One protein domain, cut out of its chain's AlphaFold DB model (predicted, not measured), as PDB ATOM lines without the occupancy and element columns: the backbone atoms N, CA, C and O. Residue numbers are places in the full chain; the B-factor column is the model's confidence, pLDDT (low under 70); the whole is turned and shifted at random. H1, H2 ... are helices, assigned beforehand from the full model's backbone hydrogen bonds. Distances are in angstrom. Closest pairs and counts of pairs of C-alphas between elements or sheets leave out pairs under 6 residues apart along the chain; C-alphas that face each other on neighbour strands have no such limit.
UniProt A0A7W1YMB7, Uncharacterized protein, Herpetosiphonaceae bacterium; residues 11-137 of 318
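AT A GLANCE: This is residues 11 to 137 of the 318 residues of an uncharacterized protein of Herpetosiphonaceae bacterium (UniProt A0A7W1YMB7). The long helix H3 is the spine of an elongated body: at its first part the helical hairpin of H1 and H2 packs on it through H1, and toward its other end H6 crosses it. H5 crosses H6 on the side away from H3, H4 packs on H5, and the short H7 follows at the end of H6, near H4. The printed part has 127 residues with seven named helices, H1 to H7 in chain order, and no named strand; the class is all helix, with mostly crossed helix packing, touching helices mostly standing at more than a shallow tilt. It is only just compact, close to loose, with a radius of gyration of the C-alphas of 16.3 A, and spans 51 by 28 by 20 A.

HOW THE PARTS SIT: H3, residues 47 to 69, touches H1, residues 13 to 23, the same way at a shallow tilt of 26 degrees; their closest C-alphas, of Leu 20 and Arg 57, are 4.7 A apart. H1 forms a hairpin with H2, residues 28 to 39, opposite ways at a tilt of 38 degrees, only just steep; their closest C-alphas, of Leu 17 and Gly 30, are 5.9 A apart. H3 also touches H6, residues 115 to 128, at a steep tilt of 57 degrees, with the closest C-alphas, of Ala 65 and Val 121, 4.8 A apart. H6 touches H5, residues 89 to 105, opposite ways at a steep tilt of 60 degrees, closest at the C-alphas of Ser 93 and Ala 122, 5.0 A. H5 touches H4, residues 72 to 82, at a steep tilt of 47 degrees, closest at the C-alphas of Ala 81 and Glu 95, 6.1 A. H7, residues 130 to 133, is close to H4 but not clearly touching, with the closest C-alphas, of Leu 82 and Ile 130, 6.7 A apart. H3 and H5 are apart. Every O i to N i+4 pair is within hydrogen-bond range in H1, H2, H3 and H6, against 5 of 7 in H4 and 11 of 13 in H5; H7 is too short for such a pair.

IN THESE COORDINATES: H3 is 32.9 A long, from C-alpha 47 at (-5.585, 6.963, -16.878) to C-alpha 69 at (25.069, 1.762, -6.024). H5 is 23.4 A long with a kink of 34 degrees near residue 96, and H6 is 20.3 A. H2 measures 16.6 A, H1 15.6 A, H4 15.2 A and H7 5.0 A, ending with C-alpha 133 at (26.732, -5.518, -1.408).

THE WHOLE: The two C-alphas farthest apart, of Glu 42 and Asp 136, are 52.3 A apart. The printed part has no cut and no long link. Mean pLDDT of the printed part is 89.8, and residue 11 alone is under 70.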
ATOM      1  N   TYR A  11      -1.632  11.827  -5.988       65.75
ATOM      2  CA  TYR A  11      -0.468  12.440  -6.598       65.75
ATOM      3  C   TYR A  11      -0.981  13.329  -7.721       65.75
ATOM      4  O   TYR A  11      -1.605  12.832  -8.663       65.75
ATOM      5  N   SER A  12      -0.719  14.632  -7.626       88.06
ATOM      6  CA  SER A  12      -0.992  15.515  -8.748       88.06
ATOM      7  C   SER A  12      -0.188  15.017  -9.947       88.06
ATOM      8  O   SER A  12       0.978  14.629  -9.819       88.06
ATOM      9  N   ASP A  13      -0.812  15.018 -11.122       90.88
ATOM     10  CA  ASP A  13      -0.141  14.633 -12.367       90.88
ATOM     11  C   ASP A  13       1.148  15.441 -12.576       90.88
ATOM     12  O   ASP A  13       2.151  14.928 -13.072       90.88
ATOM     13  N   GLN A  14       1.135  16.687 -12.102       90.88
ATOM     14  CA  GLN A  14       2.279  17.580 -12.102       90.88
ATOM     15  C   GLN A  14       3.430  17.073 -11.227       90.88
ATOM     16  O   GLN A  14       4.547  16.963 -11.724       90.88
ATOM     17  N   ARG A  15       3.168  16.670  -9.976       91.94
ATOM     18  CA  ARG A  15       4.203  16.093  -9.106       91.94
ATOM     19  C   ARG A  15       4.782  14.815  -9.704       91.94
ATOM     20  O   ARG A  15       5.987  14.603  -9.661       91.94
ATOM     21  N   LEU A  16       3.932  13.963 -10.275       92.19
ATOM     22  CA  LEU A  16       4.377  12.712 -10.885       92.19
ATOM     23  C   LEU A  16       5.344  12.959 -12.061       92.19
ATOM     24  O   LEU A  16       6.351  12.260 -12.192       92.19
ATOM     25  N   LEU A  17       5.048  13.953 -12.900       93.50
ATOM     26  CA  LEU A  17       5.906  14.352 -14.017       93.50
ATOM     27  C   LEU A  17       7.186  15.050 -13.553       93.50
ATOM     28  O   LEU A  17       8.247  14.787 -14.110       93.50
ATOM     29  N   GLU A  18       7.109  15.896 -12.526       94.25
ATOM     30  CA  GLU A  18       8.283  16.526 -11.914       94.25
ATOM     31  C   GLU A  18       9.246  15.476 -11.353       94.25
ATOM     32  O   GLU A  18      10.439  15.531 -11.634       94.25
ATOM     33  N   GLU A  19       8.738  14.469 -10.634       94.62
ATOM     34  CA  GLU A  19       9.554  13.357 -10.140       94.62
ATOM     35  C   GLU A  19      10.217  12.586 -11.290       94.62
ATOM     36  O   GLU A  19      11.413  12.302 -11.223       94.62
ATOM     37  N   LEU A  20       9.473  12.273 -12.361       94.25
ATOM     38  CA  LEU A  20      10.037  11.627 -13.553       94.25
ATOM     39  C   LEU A  20      11.169  12.465 -14.161       94.25
ATOM     40  O   LEU A  20      12.238  11.928 -14.433       94.25
ATOM     41  N   LEU A  21      10.957  13.765 -14.355       95.25
ATOM     42  CA  LEU A  21      11.924  14.641 -15.019       95.25
ATOM     43  C   LEU A  21      13.133  14.980 -14.146       95.25
ATOM     44  O   LEU A  21      14.212  15.231 -14.673       95.25
ATOM     45  N   MET A  22      13.003  14.943 -12.821       93.88
ATOM     46  CA  MET A  22      14.161  15.013 -11.930       93.88
ATOM     47  C   MET A  22      15.009  13.730 -11.978       93.88
ATOM     48  O   MET A  22      16.222  13.797 -11.792       93.88
ATOM     49  N   LEU A  23      14.390  12.565 -12.211       93.25
ATOM     50  CA  LEU A  23      15.092  11.281 -12.348       93.25
ATOM     51  C   LEU A  23      15.722  11.101 -13.734       93.25
ATOM     52  O   LEU A  23      16.827  10.571 -13.842       93.25
ATOM     53  N   ASP A  24      15.017  11.533 -14.777       93.44
ATOM     54  CA  ASP A  24      15.414  11.433 -16.180       93.44
ATOM     55  C   ASP A  24      15.084  12.747 -16.919       93.44
ATOM     56  O   ASP A  24      14.048  12.853 -17.582       93.44
ATOM     57  N   PRO A  25      15.961  13.768 -16.828       92.81
ATOM     58  CA  PRO A  25      15.738  15.062 -17.480       92.81
ATOM     59  C   PRO A  25      15.620  14.982 -19.009       92.81
ATOM     60  O   PRO A  25      15.092  15.899 -19.633       92.81
ATOM     61  N   GLY A  26      16.118  13.901 -19.621       89.62
ATOM     62  CA  GLY A  26      16.039  13.650 -21.061       89.62
ATOM     63  C   GLY A  26      14.748  12.956 -21.508       89.62
ATOM     64  O   GLY A  26      14.618  12.625 -22.689       89.62
ATOM     65  N   ASN A  27      13.798  12.708 -20.600       90.06
ATOM     66  CA  ASN A  27      12.589  11.959 -20.915       90.06
ATOM     67  C   ASN A  27      11.628  12.759 -21.811       90.06
ATOM     68  O   ASN A  27      10.850  13.588 -21.335       90.06
ATOM     69  N   ILE A  28      11.639  12.470 -23.116       88.06
ATOM     70  CA  ILE A  28      10.823  13.173 -24.124       88.06
ATOM     71  C   ILE A  28       9.325  13.089 -23.792       88.06
ATOM     72  O   ILE A  28       8.611  14.083 -23.870       88.06
ATOM     73  N   ILE A  29       8.849  11.915 -23.354       80.94
ATOM     74  CA  ILE A  29       7.434  11.691 -23.023       80.94
ATOM     75  C   ILE A  29       7.024  12.528 -21.803       80.94
ATOM     76  O   ILE A  29       5.980  13.181 -21.826       80.94
ATOM     77  N   GLY A  30       7.842  12.522 -20.746       86.81
ATOM     78  CA  GLY A  30       7.624  13.344 -19.556       86.81
ATOM     79  C   GLY A  30       7.615  14.838 -19.885       86.81
ATOM     80  O   GLY A  30       6.711  15.552 -19.454       86.81
ATOM     81  N   GLY A  31       8.566  15.293 -20.706       90.19
ATOM     82  CA  GLY A  31       8.678  16.691 -21.123       90.19
ATOM     83  C   GLY A  31       7.468  17.160 -21.932       90.19
ATOM     84  O   GLY A  31       6.881  18.197 -21.620       90.19
ATOM     85  N   ASP A  32       7.032  16.366 -22.912       92.06
ATOM     86  CA  ASP A  32       5.856  16.666 -23.733       92.06
ATOM     87  C   ASP A  32       4.577  16.763 -22.892       92.06
ATOM     88  O   ASP A  32       3.763  17.671 -23.086       92.06
ATOM     89  N   LEU A  33       4.382  15.834 -21.949       90.75
ATOM     90  CA  LEU A  33       3.214  15.832 -21.068       90.75
ATOM     91  C   LEU A  33       3.237  17.013 -20.090       90.75
ATOM     92  O   LEU A  33       2.206  17.661 -19.913       90.75
ATOM     93  N   GLN A  34       4.398  17.352 -19.520       93.31
ATOM     94  CA  GLN A  34       4.537  18.515 -18.642       93.31
ATOM     95  C   GLN A  34       4.243  19.821 -19.392       93.31
ATOM     96  O   GLN A  34       3.505  20.666 -18.888       93.31
ATOM     97  N   GLN A  35       4.743  19.976 -20.623       92.88
ATOM     98  CA  GLN A  35       4.444  21.149 -21.448       92.88
ATOM     99  C   GLN A  35       2.952  21.266 -21.784       92.88
ATOM    100  O   GLN A  35       2.422  22.377 -21.822       92.88
ATOM    101  N   ARG A  36       2.261  20.144 -22.031       90.88
ATOM    102  CA  ARG A  36       0.808  20.141 -22.273       90.88
ATOM    103  C   ARG A  36       0.032  20.576 -21.033       90.88
ATOM    104  O   ARG A  36      -0.779  21.489 -21.151       90.88
ATOM    105  N   LEU A  37       0.346  20.015 -19.864       90.06
ATOM    106  CA  LEU A  37      -0.268  20.427 -18.595       90.06
ATOM    107  C   LEU A  37       0.011  21.897 -18.268       90.06
ATOM    108  O   LEU A  37      -0.874  22.600 -17.802       90.06
ATOM    109  N   HIS A  38       1.209  22.402 -18.567       89.38
ATOM    110  CA  HIS A  38       1.521  23.814 -18.346       89.38
ATOM    111  C   HIS A  38       0.706  24.747 -19.258       89.38
ATOM    112  O   HIS A  38       0.297  25.827 -18.839       89.38
ATOM    113  N   LYS A  39       0.438  24.329 -20.504       92.62
ATOM    114  CA  LYS A  39      -0.426  25.069 -21.441       92.62
ATOM    115  C   LYS A  39      -1.911  24.962 -21.090       92.62
ATOM    116  O   LYS A  39      -2.679  25.843 -21.468       92.62
ATOM    117  N   GLN A  40      -2.317  23.882 -20.426       92.25
ATOM    118  CA  GLN A  40      -3.702  23.588 -20.067       92.25
ATOM    119  C   GLN A  40      -3.757  23.056 -18.625       92.25
ATOM    120  O   GLN A  40      -3.875  21.849 -18.432       92.25
ATOM    121  N   PRO A  41      -3.680  23.931 -17.603       83.69
ATOM    122  CA  PRO A  41      -3.583  23.511 -16.200       83.69
ATOM    123  C   PRO A  41      -4.827  22.772 -15.682       83.69
ATOM    124  O   PRO A  41      -4.747  22.065 -14.683       83.69
ATOM    125  N   GLU A  42      -5.968  22.904 -16.363       87.44
ATOM    126  CA  GLU A  42      -7.192  22.145 -16.064       87.44
ATOM    127  C   GLU A  42      -7.191  20.735 -16.676       87.44
ATOM    128  O   GLU A  42      -8.012  19.892 -16.313       87.44
ATOM    129  N   GLN A  43      -6.285  20.459 -17.617       88.00
ATOM    130  CA  GLN A  43      -6.169  19.145 -18.226       88.00
ATOM    131  C   GLN A  43      -5.574  18.173 -17.205       88.00
ATOM    132  O   GLN A  43      -4.534  18.436 -16.616       88.00
ATOM    133  N   GLN A  44      -6.217  17.024 -17.012       91.75
ATOM    134  CA  GLN A  44      -5.647  15.911 -16.254       91.75
ATOM    135  C   GLN A  44      -5.047  14.892 -17.220       91.75
ATOM    136  O   GLN A  44      -5.501  14.751 -18.363       91.75
ATOM    137  N   LEU A  45      -4.033  14.156 -16.767       90.25
ATOM    138  CA  LEU A  45      -3.538  13.021 -17.533       90.25
ATOM    139  C   LEU A  45      -4.642  11.975 -17.644       90.25
ATOM    140  O   LEU A  45      -5.336  11.653 -16.678       90.25
ATOM    141  N   THR A  46      -4.772  11.375 -18.822       92.00
ATOM    142  CA  THR A  46      -5.636  10.204 -18.963       92.00
ATOM    143  C   THR A  46      -5.110   9.067 -18.084       92.00
ATOM    144  O   THR A  46      -3.909   8.967 -17.819       92.00
ATOM    145  N   VAL A  47      -5.983   8.142 -17.674       87.56
ATOM    146  CA  VAL A  47      -5.585   6.963 -16.878       87.56
ATOM    147  C   VAL A  47      -4.423   6.201 -17.534       87.56
ATOM    148  O   VAL A  47      -3.510   5.738 -16.850       87.56
ATOM    149  N   GLN A  48      -4.422   6.096 -18.867       84.38
ATOM    150  CA  GLN A  48      -3.346   5.455 -19.625       84.38
ATOM    151  C   GLN A  48      -2.036   6.255 -19.568       84.38
ATOM    152  O   GLN A  48      -0.979   5.664 -19.356       84.38
ATOM    153  N   GLN A  49      -2.096   7.584 -19.703       87.50
ATOM    154  CA  GLN A  49      -0.925   8.452 -19.554       87.50
ATOM    155  C   GLN A  49      -0.356   8.376 -18.137       87.50
ATOM    156  O   GLN A  49       0.846   8.187 -17.987       87.50
ATOM    157  N   ARG A  50      -1.198   8.423 -17.097       90.88
ATOM    158  CA  ARG A  50      -0.752   8.297 -15.703       90.88
ATOM    159  C   ARG A  50      -0.051   6.960 -15.449       90.88
ATOM    160  O   ARG A  50       1.033   6.942 -14.870       90.88
ATOM    161  N   LYS A  51      -0.612   5.844 -15.939       81.94
ATOM    162  CA  LYS A  51       0.039   4.519 -15.876       81.94
ATOM    163  C   LYS A  51       1.395   4.508 -16.588       81.94
ATOM    164  O   LYS A  51       2.354   3.960 -16.053       81.94
ATOM    165  N   MET A  52       1.478   5.126 -17.765       84.50
ATOM    166  CA  MET A  52       2.723   5.233 -18.528       84.50
ATOM    167  C   MET A  52       3.781   6.061 -17.785       84.50
ATOM    168  O   MET A  52       4.913   5.608 -17.654       84.50
ATOM    169  N   VAL A  53       3.420   7.228 -17.243       87.69
ATOM    170  CA  VAL A  53       4.343   8.080 -16.473       87.69
ATOM    171  C   VAL A  53       4.819   7.362 -15.207       87.69
ATOM    172  O   VAL A  53       6.010   7.390 -14.914       87.69
ATOM    173  N   LEU A  54       3.936   6.654 -14.491       88.94
ATOM    174  CA  LEU A  54       4.323   5.829 -13.338       88.94
ATOM    175  C   LEU A  54       5.344   4.749 -13.717       88.94
ATOM    176  O   LEU A  54       6.336   4.574 -13.010       88.94
ATOM    177  N   ALA A  55       5.125   4.044 -14.831       78.81
ATOM    178  CA  ALA A  55       6.052   3.025 -15.317       78.81
ATOM    179  C   ALA A  55       7.421   3.626 -15.675       78.81
ATOM    180  O   ALA A  55       8.449   3.098 -15.252       78.81
ATOM    181  N   LEU A  56       7.436   4.763 -16.383       78.19
ATOM    182  CA  LEU A  56       8.664   5.484 -16.725       78.19
ATOM    183  C   LEU A  56       9.399   5.986 -15.478       78.19
ATOM    184  O   LEU A  56      10.610   5.812 -15.382       78.19
ATOM    185  N   ARG A  57       8.681   6.548 -14.499       94.81
ATOM    186  CA  ARG A  57       9.262   7.035 -13.240       94.81
ATOM    187  C   ARG A  57       9.918   5.900 -12.466       94.81
ATOM    188  O   ARG A  57      11.048   6.047 -12.018       94.81
ATOM    189  N   ASN A  58       9.226   4.769 -12.329       87.00
ATOM    190  CA  ASN A  58       9.752   3.605 -11.616       87.00
ATOM    191  C   ASN A  58      10.964   2.992 -12.346       87.00
ATOM    192  O   ASN A  58      11.913   2.544 -11.703       87.00
ATOM    193  N   TYR A  59      10.966   2.990 -13.683       84.06
ATOM    194  CA  TYR A  59      12.131   2.579 -14.473       84.06
ATOM    195  C   TYR A  59      13.319   3.530 -14.261       84.06
ATOM    196  O   TYR A  59      14.421   3.078 -13.950       84.06
ATOM    197  N   ALA A  60      13.090   4.843 -14.354       90.31
ATOM    198  CA  ALA A  60      14.117   5.859 -14.150       90.31
ATOM    199  C   ALA A  60      14.697   5.814 -12.726       90.31
ATOM    200  O   ALA A  60      15.913   5.878 -12.559       90.31
ATOM    201  N   SER A  61      13.857   5.629 -11.699       95.00
ATOM    202  CA  SER A  61      14.312   5.504 -10.308       95.00
ATOM    203  C   SER A  61      15.153   4.251 -10.083       95.00
ATOM    204  O   SER A  61      16.174   4.319  -9.404       95.00
ATOM    205  N   THR A  62      14.765   3.129 -10.692       90.62
ATOM    206  CA  THR A  62      15.507   1.861 -10.633       90.62
ATOM    207  C   THR A  62      16.881   2.006 -11.281       90.62
ATOM    208  O   THR A  62      17.887   1.707 -10.643       90.62
ATOM    209  N   LYS A  63      16.932   2.547 -12.505       91.25
ATOM    210  CA  LYS A  63      18.185   2.816 -13.220       91.25
ATOM    211  C   LYS A  63      19.092   3.752 -12.418       91.25
ATOM    212  O   LYS A  63      20.280   3.486 -12.268       91.25
ATOM    213  N   LYS A  64      18.535   4.830 -11.856       94.50
ATOM    214  CA  LYS A  64      19.311   5.797 -11.070       94.50
ATOM    215  C   LYS A  64      19.847   5.195  -9.773       94.50
ATOM    216  O   LYS A  64      20.977   5.487  -9.392       94.50
ATOM    217  N   ALA A  65      19.066   4.346  -9.110       95.69
ATOM    218  CA  ALA A  65      19.518   3.604  -7.940       95.69
ATOM    219  C   ALA A  65      20.691   2.669  -8.275       95.69
ATOM    220  O   ALA A  65      21.666   2.637  -7.530       95.69
ATOM    221  N   GLU A  66      20.642   1.961  -9.407       92.88
ATOM    222  CA  GLU A  66      21.749   1.115  -9.874       92.88
ATOM    223  C   GLU A  66      23.015   1.933 -10.166       92.88
ATOM    224  O   GLU A  66      24.089   1.575  -9.687       92.88
ATOM    225  N   GLU A  67      22.889   3.060 -10.877       93.12
ATOM    226  CA  GLU A  67      24.004   3.988 -11.132       93.12
ATOM    227  C   GLU A  67      24.654   4.477  -9.828       93.12
ATOM    228  O   GLU A  67      25.877   4.543  -9.732       93.12
ATOM    229  N   LEU A  68      23.844   4.806  -8.816       94.00
ATOM    230  CA  LEU A  68      24.331   5.233  -7.504       94.00
ATOM    231  C   LEU A  68      25.066   4.099  -6.783       94.00
ATOM    232  O   LEU A  68      26.176   4.280  -6.296       94.00
ATOM    233  N   LEU A  69      24.492   2.900  -6.747       93.75
ATOM    234  CA  LEU A  69      25.069   1.762  -6.024       93.75
ATOM    235  C   LEU A  69      26.349   1.198  -6.671       93.75
ATOM    236  O   LEU A  69      27.084   0.437  -6.031       93.75
ATOM    237  N   GLN A  70      26.638   1.581  -7.918       90.50
ATOM    238  CA  GLN A  70      27.906   1.305  -8.599       90.50
ATOM    239  C   GLN A  70      29.040   2.264  -8.199       90.50
ATOM    240  O   GLN A  70      30.202   1.964  -8.467       90.50
ATOM    241  N   GLN A  71      28.745   3.396  -7.551       89.00
ATOM    242  CA  GLN A  71      29.775   4.332  -7.095       89.00
ATOM    243  C   GLN A  71      30.496   3.766  -5.864       89.00
ATOM    244  O   GLN A  71      29.863   3.441  -4.858       89.00
ATOM    245  N   ALA A  72      31.827   3.668  -5.930       82.12
ATOM    246  CA  ALA A  72      32.640   3.101  -4.851       82.12
ATOM    247  C   ALA A  72      32.444   3.850  -3.518       82.12
ATOM    248  O   ALA A  72      32.257   3.222  -2.476       82.12
ATOM    249  N   ASP A  73      32.383   5.183  -3.578       85.31
ATOM    250  CA  ASP A  73      32.221   6.045  -2.404       85.31
ATOM    251  C   ASP A  73      30.880   5.808  -1.693       85.31
ATOM    252  O   ASP A  73      30.800   5.840  -0.466       85.31
ATOM    253  N   ILE A  74      29.817   5.488  -2.444       91.19
ATOM    254  CA  ILE A  74      28.490   5.232  -1.868       91.19
ATOM    255  C   ILE A  74      28.515   3.992  -0.972       91.19
ATOM    256  O   ILE A  74      27.943   4.018   0.119       91.19
ATOM    257  N   ARG A  75      29.212   2.923  -1.375       90.44
ATOM    258  CA  ARG A  75      29.313   1.702  -0.559       90.44
ATOM    259  C   ARG A  75      29.983   1.976   0.779       90.44
ATOM    260  O   ARG A  75      29.469   1.549   1.811       90.44
ATOM    261  N   ALA A  76      31.077   2.734   0.767       89.56
ATOM    262  CA  ALA A  76      31.821   3.068   1.977       89.56
ATOM    263  C   ALA A  76      30.973   3.835   3.005       89.56
ATOM    264  O   ALA A  76      31.138   3.651   4.212       89.56
ATOM    265  N   HIS A  77      30.030   4.653   2.538       91.44
ATOM    266  CA  HIS A  77      29.123   5.397   3.406       91.44
ATOM    267  C   HIS A  77      27.883   4.607   3.837       91.44
ATOM    268  O   HIS A  77      27.428   4.771   4.969       91.44
ATOM    269  N   LEU A  78      27.329   3.757   2.967       94.19
ATOM    270  CA  LEU A  78      26.111   3.000   3.265       94.19
ATOM    271  C   LEU A  78      26.370   1.756   4.117       94.19
ATOM    272  O   LEU A  78      25.597   1.483   5.033       94.19
ATOM    273  N   CYS A  79      27.455   1.019   3.868       94.06
ATOM    274  CA  CYS A  79      27.740  -0.237   4.566       94.06
ATOM    275  C   CYS A  79      27.780  -0.143   6.103       94.06
ATOM    276  O   CYS A  79      27.199  -1.021   6.744       94.06
ATOM    277  N   PRO A  80      28.327   0.916   6.740       92.81
ATOM    278  CA  PRO A  80      28.236   1.058   8.193       92.81
ATOM    279  C   PRO A  80      26.802   1.076   8.735       92.81
ATOM    280  O   PRO A  80      26.593   0.684   9.884       92.81
ATOM    281  N   ALA A  81      25.835   1.605   7.976       90.00
ATOM    282  CA  ALA A  81      24.421   1.623   8.355       90.00
ATOM    283  C   ALA A  81      23.754   0.284   8.010       90.00
ATOM    284  O   ALA A  81      23.101  -0.316   8.856       90.00
ATOM    285  N   LEU A  82      24.012  -0.229   6.806       92.88
ATOM    286  CA  LEU A  82      23.427  -1.471   6.301       92.88
ATOM    287  C   LEU A  82      23.790  -2.704   7.128       92.88
ATOM    288  O   LEU A  82      22.923  -3.524   7.393       92.88
ATOM    289  N   LEU A  83      25.035  -2.821   7.599       90.62
ATOM    290  CA  LEU A  83      25.469  -3.952   8.433       90.62
ATOM    291  C   LEU A  83      24.781  -3.998   9.810       90.62
ATOM    292  O   LEU A  83      24.895  -4.990  10.525       90.62
ATOM    293  N   ARG A  84      24.095  -2.919  10.203       86.38
ATOM    294  CA  ARG A  84      23.275  -2.844  11.421       86.38
ATOM    295  C   ARG A  84      21.779  -2.958  11.132       86.38
ATOM    296  O   ARG A  84      21.002  -3.063  12.077       86.38
ATOM    297  N   ALA A  85      21.390  -2.904   9.861       85.38
ATOM    298  CA  ALA A  85      20.007  -2.909   9.429       85.38
ATOM    299  C   ALA A  85      19.471  -4.340   9.284       85.38
ATOM    300  O   ALA A  85      20.205  -5.288   9.001       85.38
ATOM    301  N   SER A  86      18.159  -4.476   9.450       81.06
ATOM    302  CA  SER A  86      17.399  -5.664   9.058       81.06
ATOM    303  C   SER A  86      17.375  -5.798   7.524       81.06
ATOM    304  O   SER A  86      17.435  -4.782   6.829       81.06
ATOM    305  N   PRO A  87      17.272  -7.022   6.963       80.12
ATOM    306  CA  PRO A  87      17.144  -7.233   5.516       80.12
ATOM    307  C   PRO A  87      15.802  -6.748   4.934       80.12
ATOM    308  O   PRO A  87      15.622  -6.768   3.711       80.12
ATOM    309  N   ASP A  88      14.859  -6.326   5.782       89.31
ATOM    310  CA  ASP A  88      13.589  -5.744   5.358       89.31
ATOM    311  C   ASP A  88      13.785  -4.426   4.584       89.31
ATOM    312  O   ASP A  88      14.576  -3.560   4.954       89.31
ATOM    313  N   VAL A  89      13.041  -4.253   3.486       85.38
ATOM    314  CA  VAL A  89      13.195  -3.104   2.576       85.38
ATOM    315  C   VAL A  89      12.822  -1.775   3.244       85.38
ATOM    316  O   VAL A  89      13.414  -0.743   2.916       85.38
ATOM    317  N   PHE A  90      11.856  -1.767   4.167       85.25
ATOM    318  CA  PHE A  90      11.461  -0.552   4.879       85.25
ATOM    319  C   PHE A  90      12.500  -0.155   5.922       85.25
ATOM    320  O   PHE A  90      12.858   1.026   5.999       85.25
ATOM    321  N   ASP A  91      13.035  -1.129   6.659       85.94
ATOM    322  CA  ASP A  91      14.135  -0.901   7.602       85.94
ATOM    323  C   ASP A  91      15.369  -0.374   6.861       85.94
ATOM    324  O   ASP A  91      15.916   0.673   7.212       85.94
ATOM    325  N   LEU A  92      15.729  -1.022   5.749       91.19
ATOM    326  CA  LEU A  92      16.793  -0.572   4.857       91.19
ATOM    327  C   LEU A  92      16.585   0.870   4.401       91.19
ATOM    328  O   LEU A  92      17.499   1.685   4.508       91.19
ATOM    329  N   SER A  93      15.388   1.204   3.913       91.25
ATOM    330  CA  SER A  93      15.069   2.562   3.474       91.25
ATOM    331  C   SER A  93      15.232   3.572   4.608       91.25
ATOM    332  O   SER A  93      15.760   4.661   4.381       91.25
ATOM    333  N   THR A  94      14.801   3.231   5.820       89.81
ATOM    334  CA  THR A  94      14.871   4.114   6.990       89.81
ATOM    335  C   THR A  94      16.313   4.369   7.422       89.81
ATOM    336  O   THR A  94      16.661   5.506   7.730       89.81
ATOM    337  N   GLU A  95      17.169   3.349   7.355       92.19
ATOM    338  CA  GLU A  95      18.588   3.447   7.709       92.19
ATOM    339  C   GLU A  95      19.416   4.187   6.647       92.19
ATOM    340  O   GLU A  95      20.243   5.042   6.975       92.19
ATOM    341  N   ILE A  96      19.188   3.924   5.355       94.06
ATOM    342  CA  ILE A  96      19.992   4.544   4.289       94.06
ATOM    343  C   ILE A  96      19.554   5.966   3.947       94.06
ATOM    344  O   ILE A  96      20.385   6.763   3.514       94.06
ATOM    345  N   THR A  97      18.274   6.311   4.114       93.69
ATOM    346  CA  THR A  97      17.758   7.646   3.767       93.69
ATOM    347  C   THR A  97      18.529   8.780   4.452       93.69
ATOM    348  O   THR A  97      18.977   9.674   3.732       93.69
ATOM    349  N   PRO A  98      18.747   8.786   5.784       93.25
ATOM    350  CA  PRO A  98      19.505   9.857   6.430       93.25
ATOM    351  C   PRO A  98      20.957   9.917   5.944       93.25
ATOM    352  O   PRO A  98      21.498  11.012   5.797       93.25
ATOM    353  N   VAL A  99      21.577   8.773   5.629       93.44
ATOM    354  CA  VAL A  99      22.940   8.727   5.077       93.44
ATOM    355  C   VAL A  99      22.976   9.357   3.687       93.44
ATOM    356  O   VAL A  99      23.761  10.269   3.440       93.44
ATOM    357  N   LEU A 100      22.088   8.933   2.787       93.50
ATOM    358  CA  LEU A 100      21.996   9.465   1.429       93.50
ATOM    359  C   LEU A 100      21.660  10.961   1.427       93.50
ATOM    360  O   LEU A 100      22.268  11.723   0.682       93.50
ATOM    361  N   GLN A 101      20.750  11.402   2.298       91.69
ATOM    362  CA  GLN A 101      20.436  12.822   2.468       91.69
ATOM    363  C   GLN A 101      21.638  13.622   2.975       91.69
ATOM    364  O   GLN A 101      21.873  14.729   2.492       91.69
ATOM    365  N   ALA A 102      22.414  13.078   3.917       86.56
ATOM    366  CA  ALA A 102      23.624  13.726   4.410       86.56
ATOM    367  C   ALA A 102      24.687  13.858   3.308       86.56
ATOM    368  O   ALA A 102      25.268  14.931   3.155       86.56
ATOM    369  N   LEU A 103      24.892  12.816   2.495       86.25
ATOM    370  CA  LEU A 103      25.818  12.848   1.358       86.25
ATOM    371  C   LEU A 103      25.370  13.827   0.269       86.25
ATOM    372  O   LEU A 103      26.195  14.549  -0.290       86.25
ATOM    373  N   ALA A 104      24.065  13.886  -0.007       88.88
ATOM    374  CA  ALA A 104      23.491  14.847  -0.941       88.88
ATOM    375  C   ALA A 104      23.701  16.284  -0.451       88.88
ATOM    376  O   ALA A 104      24.155  17.148  -1.197       88.88
ATOM    377  N   ALA A 105      23.426  16.531   0.833       81.44
ATOM    378  CA  ALA A 105      23.627  17.831   1.463       81.44
ATOM    379  C   ALA A 105      25.110  18.232   1.532       81.44
ATOM    380  O   ALA A 105      25.421  19.421   1.484       81.44
ATOM    381  N   ALA A 106      26.021  17.261   1.630       81.50
ATOM    382  CA  ALA A 106      27.463  17.479   1.571       81.50
ATOM    383  C   ALA A 106      27.985  17.737   0.145       81.50
ATOM    384  O   ALA A 106      29.140  18.123  -0.011       81.50
ATOM    385  N   GLY A 107      27.160  17.529  -0.889       85.81
ATOM    386  CA  GLY A 107      27.570  17.625  -2.291       85.81
ATOM    387  C   GLY A 107      28.425  16.449  -2.771       85.81
ATOM    388  O   GLY A 107      28.916  16.484  -3.895       85.81
ATOM    389  N   THR A 108      28.592  15.405  -1.949       86.00
ATOM    390  CA  THR A 108      29.346  14.192  -2.299       86.00
ATOM    391  C   THR A 108      28.648  13.414  -3.407       86.00
ATOM    392  O   THR A 108      29.298  12.880  -4.300       86.00
ATOM    393  N   ILE A 109      27.315  13.365  -3.365       88.12
ATOM    394  CA  ILE A 109      26.495  12.702  -4.379       88.12
ATOM    395  C   ILE A 109      25.439  13.672  -4.898       88.12
ATOM    396  O   ILE A 109      24.839  14.433  -4.141       88.12
ATOM    397  N   SER A 110      25.179  13.627  -6.202       88.31
ATOM    398  CA  SER A 110      24.071  14.365  -6.805       88.31
ATOM    399  C   SER A 110      22.856  13.449  -6.883       88.31
ATOM    400  O   SER A 110      22.722  12.656  -7.818       88.31
ATOM    401  N   ILE A 111      21.991  13.524  -5.869       88.69
ATOM    402  CA  ILE A 111      20.719  12.795  -5.854       88.69
ATOM    403  C   ILE A 111      19.550  13.760  -5.660       88.69
ATOM    404  O   ILE A 111      19.587  14.604  -4.762       88.69
ATOM    405  N   PRO A 112      18.495  13.662  -6.483       88.56
ATOM    406  CA  PRO A 112      17.290  14.429  -6.240       88.56
ATOM    407  C   PRO A 112      16.571  13.854  -5.001       88.56
ATOM    408  O   PRO A 112      16.517  12.629  -4.841       88.56
ATOM    409  N   PRO A 113      16.009  14.693  -4.110       88.94
ATOM    410  CA  PRO A 113      15.389  14.246  -2.863       88.94
ATOM    411  C   PRO A 113      13.985  13.663  -3.094       88.94
ATOM    412  O   PRO A 113      12.994  14.145  -2.548       88.94
ATOM    413  N   ILE A 114      13.896  12.616  -3.913       92.81
ATOM    414  CA  ILE A 114      12.639  11.999  -4.333       92.81
ATOM    415  C   ILE A 114      12.432  10.695  -3.554       92.81
ATOM    416  O   ILE A 114      13.259   9.789  -3.675       92.81
ATOM    417  N   PRO A 115      11.320  10.533  -2.812       91.31
ATOM    418  CA  PRO A 115      11.043   9.325  -2.030       91.31
ATOM    419  C   PRO A 115      11.174   8.014  -2.819       91.31
ATOM    420  O   PRO A 115      11.760   7.052  -2.329       91.31
ATOM    421  N   VAL A 116      10.694   7.989  -4.069       93.62
ATOM    422  CA  VAL A 116      10.758   6.791  -4.923       93.62
ATOM    423  C   VAL A 116      12.195   6.372  -5.250       93.62
ATOM    424  O   VAL A 116      12.449   5.184  -5.441       93.62
ATOM    425  N   LEU A 117      13.148   7.312  -5.280       95.56
ATOM    426  CA  LEU A 117      14.560   7.000  -5.494       95.56
ATOM    427  C   LEU A 117      15.141   6.277  -4.281       95.56
ATOM    428  O   LEU A 117      15.720   5.212  -4.449       95.56
ATOM    429  N   TYR A 118      14.931   6.798  -3.069       94.69
ATOM    430  CA  TYR A 118      15.406   6.159  -1.834       94.69
ATOM    431  C   TYR A 118      14.833   4.748  -1.666       94.69
ATOM    432  O   TYR A 118      15.579   3.807  -1.403       94.69
ATOM    433  N   ALA A 119      13.533   4.581  -1.935       93.69
ATOM    434  CA  ALA A 119      12.895   3.268  -1.948       93.69
ATOM    435  C   ALA A 119      13.510   2.333  -3.007       93.69
ATOM    436  O   ALA A 119      13.726   1.153  -2.743       93.69
ATOM    437  N   SER A 120      13.842   2.858  -4.194       95.50
ATOM    438  CA  SER A 120      14.513   2.078  -5.244       95.50
ATOM    439  C   SER A 120      15.926   1.658  -4.829       95.50
ATOM    440  O   SER A 120      16.322   0.532  -5.113       95.50
ATOM    441  N   VAL A 121      16.671   2.514  -4.120       96.25
ATOM    442  CA  VAL A 121      17.996   2.175  -3.573       96.25
ATOM    443  C   VAL A 121      17.880   1.057  -2.535       96.25
ATOM    444  O   VAL A 121      18.585   0.057  -2.648       96.25
ATOM    445  N   ALA A 122      16.954   1.178  -1.580       95.69
ATOM    446  CA  ALA A 122      16.716   0.147  -0.568       95.69
ATOM    447  C   ALA A 122      16.331  -1.199  -1.200       95.69
ATOM    448  O   ALA A 122      16.892  -2.238  -0.851       95.69
ATOM    449  N   LEU A 123      15.429  -1.179  -2.187       93.56
ATOM    450  CA  LEU A 123      15.006  -2.376  -2.911       93.56
ATOM    451  C   LEU A 123      16.165  -3.035  -3.670       93.56
ATOM    452  O   LEU A 123      16.270  -4.260  -3.681       93.56
ATOM    453  N   GLN A 124      17.034  -2.246  -4.308       95.50
ATOM    454  CA  GLN A 124      18.194  -2.781  -5.023       95.50
ATOM    455  C   GLN A 124      19.222  -3.399  -4.073       95.50
ATOM    456  O   GLN A 124      19.732  -4.478  -4.360       95.50
ATOM    457  N   ILE A 125      19.478  -2.774  -2.921       94.62
ATOM    458  CA  ILE A 125      20.342  -3.352  -1.881       94.62
ATOM    459  C   ILE A 125      19.755  -4.674  -1.373       94.62
ATOM    460  O   ILE A 125      20.458  -5.678  -1.344       94.62
ATOM    461  N   SER A 126      18.456  -4.698  -1.059       93.12
ATOM    462  CA  SER A 126      17.760  -5.911  -0.613       93.12
ATOM    463  C   SER A 126      17.868  -7.050  -1.637       93.12
ATOM    464  O   SER A 126      18.170  -8.183  -1.275       93.12
ATOM    465  N   ARG A 127      17.719  -6.754  -2.939       90.25
ATOM    466  CA  ARG A 127      17.883  -7.741  -4.027       90.25
ATOM    467  C   ARG A 127      19.310  -8.252  -4.190       90.25
ATOM    468  O   ARG A 127      19.494  -9.385  -4.629       90.25
ATOM    469  N   MET A 128      20.303  -7.408  -3.921       91.00
ATOM    470  CA  MET A 128      21.710  -7.787  -4.020       91.00
ATOM    471  C   MET A 128      22.186  -8.618  -2.834       91.00
ATOM    472  O   MET A 128      23.210  -9.271  -2.997       91.00
ATOM    473  N   ASP A 129      21.431  -8.639  -1.729       92.62
ATOM    474  CA  ASP A 129      21.857  -9.071  -0.396       92.62
ATOM    475  C   ASP A 129      22.871  -8.097   0.245       92.62
ATOM    476  O   ASP A 129      23.813  -7.632  -0.404       92.62
ATOM    477  N   ILE A 130      22.661  -7.751   1.524       91.75
ATOM    478  CA  ILE A 130      23.492  -6.772   2.248       91.75
ATOM    479  C   ILE A 130      24.941  -7.259   2.349       91.75
ATOM    480  O   ILE A 130      25.862  -6.470   2.128       91.75
ATOM    481  N   GLU A 131      25.153  -8.543   2.651       89.12
ATOM    482  CA  GLU A 131      26.492  -9.113   2.812       89.12
ATOM    483  C   GLU A 131      27.249  -9.058   1.491       89.12
ATOM    484  O   GLU A 131      28.409  -8.651   1.442       89.12
ATOM    485  N   ARG A 132      26.573  -9.387   0.386       90.62
ATOM    486  CA  ARG A 132      27.170  -9.309  -0.948       90.62
ATOM    487  C   ARG A 132      27.453  -7.868  -1.363       90.62
ATOM    488  O   ARG A 132      28.530  -7.605  -1.900       90.62
ATOM    489  N   PHE A 133      26.530  -6.939  -1.113       92.44
ATOM    490  CA  PHE A 133      26.732  -5.518  -1.408       92.44
ATOM    491  C   PHE A 133      27.925  -4.934  -0.630       92.44
ATOM    492  O   PHE A 133      28.693  -4.147  -1.187       92.44
ATOM    493  N   CYS A 134      28.118  -5.373   0.617       93.06
ATOM    494  CA  CYS A 134      29.197  -4.940   1.503       93.06
ATOM    495  C   CYS A 134      30.401  -5.897   1.558       93.06
ATOM    496  O   CYS A 134      31.252  -5.746   2.425       93.06
ATOM    497  N   SER A 135      30.530  -6.852   0.638       89.50
ATOM    498  CA  SER A 135      31.603  -7.866   0.687       89.50
ATOM    499  C   SER A 135      33.020  -7.293   0.523       89.50
ATOM    500  O   SER A 135      33.972  -7.804   1.113       89.50
ATOM    501  N   ASP A 136      33.157  -6.187  -0.210       82.38
ATOM    502  CA  ASP A 136      34.428  -5.472  -0.393       82.38
ATOM    503  C   ASP A 136      34.652  -4.371   0.665       82.38
ATOM    504  O   ASP A 136      35.688  -3.698   0.681       82.38
ATOM    505  N   TYR A 137      33.679  -4.164   1.559       80.50
ATOM    506  CA  TYR A 137      33.751  -3.167   2.621       80.50
ATOM    507  C   TYR A 137      34.692  -3.665   3.730       80.50
ATOM    508  O   TYR A 137      34.367  -4.591   4.467       80.50
TER     509      TYR A 137